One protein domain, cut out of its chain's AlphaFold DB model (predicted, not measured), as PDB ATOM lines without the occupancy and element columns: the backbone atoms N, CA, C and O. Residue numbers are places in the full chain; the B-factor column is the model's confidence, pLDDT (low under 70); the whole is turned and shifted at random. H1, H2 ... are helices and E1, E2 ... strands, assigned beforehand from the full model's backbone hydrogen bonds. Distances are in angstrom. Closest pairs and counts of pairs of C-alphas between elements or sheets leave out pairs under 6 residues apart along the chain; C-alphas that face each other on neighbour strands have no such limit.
ATOM      1  N   PHE A 101     -38.972  48.211  -9.268       98.38
ATOM      2  CA  PHE A 101     -39.197  46.829  -9.672       98.38
ATOM      3  C   PHE A 101     -39.948  46.059  -8.584       98.38
ATOM      4  O   PHE A 101     -39.606  46.150  -7.406       98.38
ATOM      5  N   VAL A 102     -40.957  45.286  -8.975       98.12
ATOM      6  CA  VAL A 102     -41.693  44.348  -8.124       98.12
ATOM      7  C   VAL A 102     -41.289  42.930  -8.529       98.12
ATOM      8  O   VAL A 102     -41.394  42.602  -9.715       98.12
ATOM      9  N   PRO A 103     -40.794  42.105  -7.595       97.69
ATOM     10  CA  PRO A 103     -40.434  40.728  -7.890       97.69
ATOM     11  C   PRO A 103     -41.688  39.858  -7.970       97.69
ATOM     12  O   PRO A 103     -42.615  40.003  -7.173       97.69
ATOM     13  N   PHE A 104     -41.681  38.937  -8.918       97.56
ATOM     14  CA  PHE A 104     -42.694  37.917  -9.110       97.56
ATOM     15  C   PHE A 104     -42.027  36.552  -9.241       97.56
ATOM     16  O   PHE A 104     -40.910  36.463  -9.760       97.56
ATOM     17  N   TYR A 105     -42.737  35.512  -8.826       97.38
ATOM     18  CA  TYR A 105     -42.318  34.126  -8.948       97.38
ATOM     19  C   TYR A 105     -43.489  33.251  -9.413       97.38
ATOM     20  O   TYR A 105     -44.641  33.517  -9.075       97.38
ATOM     21  N   SER A 106     -43.179  32.233 -10.209       96.88
ATOM     22  CA  SER A 106     -44.084  31.154 -10.612       96.88
ATOM     23  C   SER A 106     -43.474  29.840 -10.135       96.88
ATOM     24  O   SER A 106     -42.371  29.481 -10.554       96.88
ATOM     25  N   GLU A 107     -44.182  29.137  -9.248       94.81
ATOM     26  CA  GLU A 107     -43.734  27.857  -8.687       94.81
ATOM     27  C   GLU A 107     -43.799  26.735  -9.732       94.81
ATOM     28  O   GLU A 107     -42.902  25.896  -9.807       94.81
ATOM     29  N   GLY A 108     -44.831  26.725 -10.579       94.56
ATOM     30  CA  GLY A 108     -45.035  25.691 -11.589       94.56
ATOM     31  C   GLY A 108     -43.996  25.717 -12.707       94.56
ATOM     32  O   GLY A 108     -43.644  24.662 -13.240       94.56
ATOM     33  N   GLU A 109     -43.492  26.902 -13.064       92.44
ATOM     34  CA  GLU A 109     -42.472  27.063 -14.104       92.44
ATOM     35  C   GLU A 109     -41.055  27.307 -13.560       92.44
ATOM     36  O   GLU A 109     -40.119  27.351 -14.360       92.44
ATOM     37  N   ASP A 110     -40.894  27.451 -12.238       94.81
ATOM     38  CA  ASP A 110     -39.654  27.858 -11.557       94.81
ATOM     39  C   ASP A 110     -39.027  29.113 -12.190       94.81
ATOM     40  O   ASP A 110     -37.868  29.143 -12.618       94.81
ATOM     41  N   LYS A 111     -39.849  30.160 -12.336       94.75
ATOM     42  CA  LYS A 111     -39.474  31.406 -13.021       94.75
ATOM     43  C   LYS A 111     -39.606  32.614 -12.117       94.75
ATOM     44  O   LYS A 111     -40.664  32.871 -11.557       94.75
ATOM     45  N   GLU A 112     -38.555  33.424 -12.096       95.88
ATOM     46  CA  GLU A 112     -38.550  34.750 -11.483       95.88
ATOM     47  C   GLU A 112     -38.689  35.851 -12.541       95.88
ATOM     48  O   GLU A 112     -38.117  35.776 -13.633       95.88
ATOM     49  N   ALA A 113     -39.393  36.927 -12.197       95.31
ATOM     50  CA  ALA A 113     -39.393  38.161 -12.974       95.31
ATOM     51  C   ALA A 113     -39.331  39.389 -12.068       95.31
ATOM     52  O   ALA A 113     -39.850  39.398 -10.959       95.31
ATOM     53  N   ASN A 114     -38.739  40.469 -12.575       95.88
ATOM     54  CA  ASN A 114     -38.802  41.786 -11.950       95.88
ATOM     55  C   ASN A 114     -39.562  42.728 -12.881       95.88
ATOM     56  O   ASN A 114     -39.065  43.087 -13.949       95.88
ATOM     57  N   VAL A 115     -40.768  43.126 -12.481       97.75
ATOM     58  CA  VAL A 115     -41.642  43.987 -13.284       97.75
ATOM     59  C   VAL A 115     -41.495  45.428 -12.829       97.75
ATOM     60  O   VAL A 115     -41.641  45.726 -11.648       97.75
ATOM     61  N   LEU A 116     -41.222  46.340 -13.761       98.38
ATOM     62  CA  LEU A 116     -41.162  47.764 -13.451       98.38
ATOM     63  C   LEU A 116     -42.574  48.316 -13.229       98.38
ATOM     64  O   LEU A 116     -43.379  48.368 -14.155       98.38
ATOM     65  N   PHE A 117     -42.852  48.769 -12.013       98.44
ATOM     66  CA  PHE A 117     -44.072  49.487 -11.668       98.44
ATOM     67  C   PHE A 117     -43.802  50.986 -11.699       98.44
ATOM     68  O   PHE A 117     -42.833  51.467 -11.106       98.44
ATOM     69  N   THR A 118     -44.681  51.735 -12.361       98.38
ATOM     70  CA  THR A 118     -44.666  53.200 -12.369       98.38
ATOM     71  C   THR A 118     -45.790  53.732 -11.489       98.38
ATOM     72  O   THR A 118     -46.957  53.354 -11.635       98.38
ATOM     73  N   VAL A 119     -45.456  54.649 -10.579       96.50
ATOM     74  CA  VAL A 119     -46.447  55.295  -9.713       96.50
ATOM     75  C   VAL A 119     -47.366  56.177 -10.559       96.50
ATOM     76  O   VAL A 119     -46.916  57.091 -11.246       96.50
ATOM     77  N   GLY A 120     -48.668  55.907 -10.486       95.75
ATOM     78  CA  GLY A 120     -49.708  56.506 -11.322       95.75
ATOM     79  C   GLY A 120     -50.198  55.602 -12.458       95.75
ATOM     80  O   GLY A 120     -51.198  55.941 -13.084       95.75
ATOM     81  N   LYS A 121     -49.533  54.465 -12.714       96.56
ATOM     82  CA  LYS A 121     -49.920  53.494 -13.745       96.56
ATOM     83  C   LYS A 121     -50.205  52.126 -13.123       96.56
ATOM     84  O   LYS A 121     -51.354  51.854 -12.786       96.56
ATOM     85  N   GLU A 122     -49.179  51.307 -12.900       97.69
ATOM     86  CA  GLU A 122     -49.318  49.972 -12.299       97.69
ATOM     87  C   GLU A 122     -49.621  50.031 -10.796       97.69
ATOM     88  O   GLU A 122     -50.137  49.075 -10.226       97.69
ATOM     89  N   VAL A 123     -49.318  51.152 -10.139       96.31
ATOM     90  CA  VAL A 123     -49.586  51.349  -8.713       96.31
ATOM     91  C   VAL A 123     -50.015  52.781  -8.437       96.31
ATOM     92  O   VAL A 123     -49.435  53.728  -8.965       96.31
ATOM     93  N   THR A 124     -51.017  52.968  -7.586       94.19
ATOM     94  CA  THR A 124     -51.435  54.282  -7.091       94.19
ATOM     95  C   THR A 124     -51.419  54.297  -5.568       94.19
ATOM     96  O   THR A 124     -51.656  53.279  -4.918       94.19
ATOM     97  N   ALA A 125     -51.109  55.456  -4.987       90.12
ATOM     98  CA  ALA A 125     -51.131  55.665  -3.546       90.12
ATOM     99  C   ALA A 125     -51.972  56.906  -3.238       90.12
ATOM    100  O   ALA A 125     -51.637  58.005  -3.672       90.12
ATOM    101  N   ASN A 126     -53.076  56.722  -2.514       83.75
ATOM    102  CA  ASN A 126     -54.036  57.775  -2.191       83.75
ATOM    103  C   ASN A 126     -54.383  57.700  -0.703       83.75
ATOM    104  O   ASN A 126     -54.884  56.680  -0.238       83.75
ATOM    105  N   GLY A 127     -54.116  58.771   0.051       72.38
ATOM    106  CA  GLY A 127     -54.544  58.879   1.453       72.38
ATOM    107  C   GLY A 127     -54.062  57.743   2.371       72.38
ATOM    108  O   GLY A 127     -54.780  57.365   3.288       72.38
ATOM    109  N   GLY A 128     -52.880  57.168   2.109       79.62
ATOM    110  CA  GLY A 128     -52.314  56.053   2.887       79.62
ATOM    111  C   GLY A 128     -52.722  54.650   2.414       79.62
ATOM    112  O   GLY A 128     -52.174  53.654   2.897       79.62
ATOM    113  N   SER A 129     -53.620  54.550   1.434       87.00
ATOM    114  CA  SER A 129     -53.962  53.300   0.753       87.00
ATOM    115  C   SER A 129     -53.143  53.137  -0.524       87.00
ATOM    116  O   SER A 129     -52.932  54.103  -1.255       87.00
ATOM    117  N   VAL A 130     -52.700  51.909  -0.793       93.38
ATOM    118  CA  VAL A 130     -52.015  51.529  -2.035       93.38
ATOM    119  C   VAL A 130     -52.950  50.632  -2.838       93.38
ATOM    120  O   VAL A 130     -53.577  49.737  -2.270       93.38
ATOM    121  N   SER A 131     -53.046  50.874  -4.141       93.94
ATOM    122  CA  SER A 131     -53.801  50.045  -5.080       93.94
ATOM    123  C   SER A 131     -52.897  49.619  -6.228       93.94
ATOM    124  O   SER A 131     -52.197  50.447  -6.809       93.94
ATOM    125  N   ILE A 132     -52.912  48.325  -6.534       95.31
ATOM    126  CA  ILE A 132     -52.154  47.727  -7.630       95.31
ATOM    127  C   ILE A 132     -53.104  47.537  -8.813       95.31
ATOM    128  O   ILE A 132     -54.150  46.910  -8.678       95.31
ATOM    129  N   ASN A 133     -52.723  48.078  -9.966       95.38
ATOM    130  CA  ASN A 133     -53.441  47.976 -11.235       95.38
ATOM    131  C   ASN A 133     -52.585  47.182 -12.232       95.38
ATOM    132  O   ASN A 133     -52.232  47.677 -13.304       95.38
ATOM    133  N   TYR A 134     -52.187  45.975 -11.841       95.38
ATOM    134  CA  TYR A 134     -51.353  45.098 -12.651       95.38
ATOM    135  C   TYR A 134     -51.896  43.674 -12.602       95.38
ATOM    136  O   TYR A 134     -52.159  43.150 -11.523       95.38
ATOM    137  N   ASP A 135     -52.041  43.069 -13.777       94.12
ATOM    138  CA  ASP A 135     -52.437  41.676 -13.954       94.12
ATOM    139  C   ASP A 135     -51.295  40.947 -14.692       94.12
ATOM    140  O   ASP A 135     -51.087  41.202 -15.886       94.12
ATOM    141  N   PRO A 136     -50.537  40.068 -14.004       93.31
ATOM    142  CA  PRO A 136     -49.454  39.297 -14.615       93.31
ATOM    143  C   PRO A 136     -49.915  38.479 -15.825       93.31
ATOM    144  O   PRO A 136     -49.229  38.448 -16.850       93.31
ATOM    145  N   LYS A 137     -51.108  37.881 -15.758       92.31
ATOM    146  CA  LYS A 137     -51.660  37.056 -16.835       92.31
ATOM    147  C   LYS A 137     -51.987  37.901 -18.060       92.31
ATOM    148  O   LYS A 137     -51.629  37.534 -19.179       92.31
ATOM    149  N   ALA A 138     -52.600  39.069 -17.868       93.12
ATOM    150  CA  ALA A 138     -52.839  40.014 -18.963       93.12
ATOM    151  C   ALA A 138     -51.532  40.538 -19.589       93.12
ATOM    152  O   ALA A 138     -51.517  40.902 -20.766       93.12
ATOM    153  N   ALA A 139     -50.432  40.543 -18.830       92.12
ATOM    154  CA  ALA A 139     -49.090  40.869 -19.311       92.12
ATOM    155  C   ALA A 139     -48.364  39.689 -19.996       92.12
ATOM    156  O   ALA A 139     -47.206  39.836 -20.393       92.12
ATOM    157  N   GLY A 140     -49.025  38.537 -20.168       92.94
ATOM    158  CA  GLY A 140     -48.465  37.350 -20.822       92.94
ATOM    159  C   GLY A 140     -47.534  36.520 -19.936       92.94
ATOM    160  O   GLY A 140     -46.737  35.744 -20.461       92.94
ATOM    161  N   MET A 141     -47.601  36.702 -18.614       94.00
ATOM    162  CA  MET A 141     -46.878  35.879 -17.641       94.00
ATOM    163  C   MET A 141     -47.632  34.567 -17.356       94.00
ATOM    164  O   MET A 141     -48.817  34.473 -17.693       94.00
ATOM    165  N   PRO A 142     -46.969  33.561 -16.749       93.25
ATOM    166  CA  PRO A 142     -47.618  32.327 -16.304       93.25
ATOM    167  C   PRO A 142     -48.861  32.572 -15.438       93.25
ATOM    168  O   PRO A 142     -48.962  33.578 -14.735       93.25
ATOM    169  N   ASP A 143     -49.805  31.632 -15.481       91.62
ATOM    170  CA  ASP A 143     -51.091  31.741 -14.776       91.62
ATOM    171  C   ASP A 143     -50.946  31.730 -13.243       91.62
ATOM    172  O   ASP A 143     -51.814  32.246 -12.542       91.62
ATOM    173  N   ASP A 144     -49.863  31.148 -12.734       93.88
ATOM    174  CA  ASP A 144     -49.511  31.064 -11.315       93.88
ATOM    175  C   ASP A 144     -48.480  32.126 -10.892       93.88
ATOM    176  O   ASP A 144     -47.923  32.043  -9.802       93.88
ATOM    177  N   MET A 145     -48.209  33.122 -11.743       96.19
ATOM    178  CA  MET A 145     -47.257  34.186 -11.438       96.19
ATOM    179  C   MET A 145     -47.792  35.096 -10.324       96.19
ATOM    180  O   MET A 145     -48.762  35.833 -10.518       96.19
ATOM    181  N   GLU A 146     -47.113  35.115  -9.182       95.69
ATOM    182  CA  GLU A 146     -47.494  35.903  -8.007       95.69
ATOM    183  C   GLU A 146     -46.353  36.790  -7.500       95.69
ATOM    184  O   GLU A 146     -45.190  36.587  -7.844       95.69
ATOM    185  N   MET A 147     -46.675  37.828  -6.719       96.50
ATOM    186  CA  MET A 147     -45.647  38.706  -6.153       96.50
ATOM    187  C   MET A 147     -44.800  37.951  -5.124       96.50
ATOM    188  O   MET A 147     -45.308  37.508  -4.097       96.50
ATOM    189  N   ASP A 148     -43.482  37.932  -5.324       96.75
ATOM    190  CA  ASP A 148     -42.502  37.332  -4.403       96.75
ATOM    191  C   ASP A 148     -42.131  38.302  -3.257       96.75
ATOM    192  O   ASP A 148     -40.971  38.569  -2.926       96.75
ATOM    193  N   VAL A 149     -43.145  38.950  -2.685       95.94
ATOM    194  CA  VAL A 149     -43.032  39.859  -1.542       95.94
ATOM    195  C   VAL A 149     -44.367  39.968  -0.818       95.94
ATOM    196  O   VAL A 149     -45.438  39.926  -1.413       95.94
ATOM    197  N   THR A 150     -44.320  40.241   0.487       94.75
ATOM    198  CA  THR A 150     -45.527  40.652   1.213       94.75
ATOM    199  C   THR A 150     -45.939  42.065   0.787       94.75
ATOM    200  O   THR A 150     -45.327  43.038   1.235       94.75
ATOM    201  N   GLU A 151     -46.996  42.199  -0.017       92.25
ATOM    202  CA  GLU A 151     -47.477  43.484  -0.556       92.25
ATOM    203  C   GLU A 151     -47.609  44.578   0.516       92.25
ATOM    204  O   GLU A 151     -47.070  45.680   0.389       92.25
ATOM    205  N   SER A 152     -48.258  44.251   1.638       90.25
ATOM    206  CA  SER A 152     -48.510  45.194   2.734       90.25
ATOM    207  C   SER A 152     -47.241  45.752   3.385       90.25
ATOM    208  O   SER A 152     -47.318  46.785   4.055       90.25
ATOM    209  N   LYS A 153     -46.090  45.089   3.196       93.06
ATOM    210  CA  LYS A 153     -44.756  45.544   3.611       93.06
ATOM    211  C   LYS A 153     -44.002  46.204   2.462       93.06
ATOM    212  O   LYS A 153     -43.375  47.235   2.671       93.06
ATOM    213  N   TYR A 154     -44.080  45.634   1.262       96.25
ATOM    214  CA  TYR A 154     -43.287  46.080   0.122       96.25
ATOM    215  C   TYR A 154     -43.633  47.497  -0.324       96.25
ATOM    216  O   TYR A 154     -42.736  48.284  -0.604       96.25
ATOM    217  N   PHE A 155     -44.919  47.850  -0.322       95.62
ATOM    218  CA  PHE A 155     -45.391  49.157  -0.779       95.62
ATOM    219  C   PHE A 155     -45.517  50.201   0.345       95.62
ATOM    220  O   PHE A 155     -46.119  51.255   0.135       95.62
ATOM    221  N   GLN A 156     -44.989  49.949   1.552       93.69
ATOM    222  CA  GLN A 156     -45.145  50.888   2.676       93.69
ATOM    223  C   GLN A 156     -44.509  52.251   2.407       93.69
ATOM    224  O   GLN A 156     -45.081  53.258   2.807       93.69
ATOM    225  N   PHE A 157     -43.396  52.300   1.677       93.50
ATOM    226  CA  PHE A 157     -42.710  53.537   1.299       93.50
ATOM    227  C   PHE A 157     -43.571  54.496   0.462       93.50
ATOM    228  O   PHE A 157     -43.254  55.679   0.395       93.50
ATOM    229  N   LEU A 158     -44.643  54.008  -0.179       92.94
ATOM    230  CA  LEU A 158     -45.587  54.842  -0.932       92.94
ATOM    231  C   LEU A 158     -46.620  55.530  -0.037       92.94
ATOM    232  O   LEU A 158     -47.283  56.474  -0.468       92.94
ATOM    233  N   LYS A 159     -46.802  55.052   1.194       86.25
ATOM    234  CA  LYS A 159     -47.690  55.690   2.161       86.25
ATOM    235  C   LYS A 159     -46.949  56.909   2.700       86.25
ATOM    236  O   LYS A 159     -45.826  56.769   3.176       86.25
ATOM    237  N   ALA A 160     -47.560  58.088   2.579       62.41
ATOM    238  CA  ALA A 160     -47.001  59.325   3.116       62.41
ATOM    239  C   ALA A 160     -46.556  59.096   4.572       62.41
ATOM    240  O   ALA A 160     -47.352  58.607   5.378       62.41
ATOM    241  N   LYS A 161     -45.280  59.378   4.853       55.69
ATOM    242  CA  LYS A 161     -44.735  59.393   6.214       55.69
ATOM    243  C   LYS A 161     -45.035  60.733   6.869       55.69
ATOM    244  O   LYS A 161     -44.967  61.753   6.148       55.69
TER     245      LYS A 161
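AT A GLANCE: This is residues 101 to 161 of the 161 residues of an uncharacterized protein of Proteobacteria bacterium (UniProt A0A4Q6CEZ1). Two antiparallel hairpins, long E1-E2 and small E3-E4, follow one another along an elongated body; a long loop folds back beside E1 and leads to the tiny helix H1. The 61 printed residues, in order E1, E2, E3, E4, H1, are mostly strand by class, with under half in named elements. The whole is only just compact, close to loose: radius of gyration of the C-alphas 12.3 A, spans 38 by 20 by 14 A.

IN THESE COORDINATES: Find E2, residues 111 to 118, 22.4 A long, from C-alpha 111 at (-39.474, 31.406, -13.021). E1 is residues 101 to 106, 16.4 A; E3 is 123 to 126; E4 is 129 to 132; H1, 151 to 154, ends at (-43.287, 46.080, 0.122).

HOW THE PARTS SIT: In hairpin E1-E2, look at N 104 and O 113, 2.8 A. In hairpin E3-E4, N 124 and O 131 are 2.9 A apart. The closest C-alphas of E2 and E3, Phe 117 and Val 123, are 6.5 A apart. Residues 146 to 147 pair antiparallel with 104 to 105 of E1. H1, apart from E1, E2 and E3, is too short for an O i to N i+4 pair; its one O i to N i+3 pair is within range.

THE WHOLE: The printed part has no cut; E4 to H1 is a long link of 18 residues. Glu 109 and Lys 161 have the C-alphas farthest apart, 38.3 A. Residues 160 to 161 are under pLDDT 70.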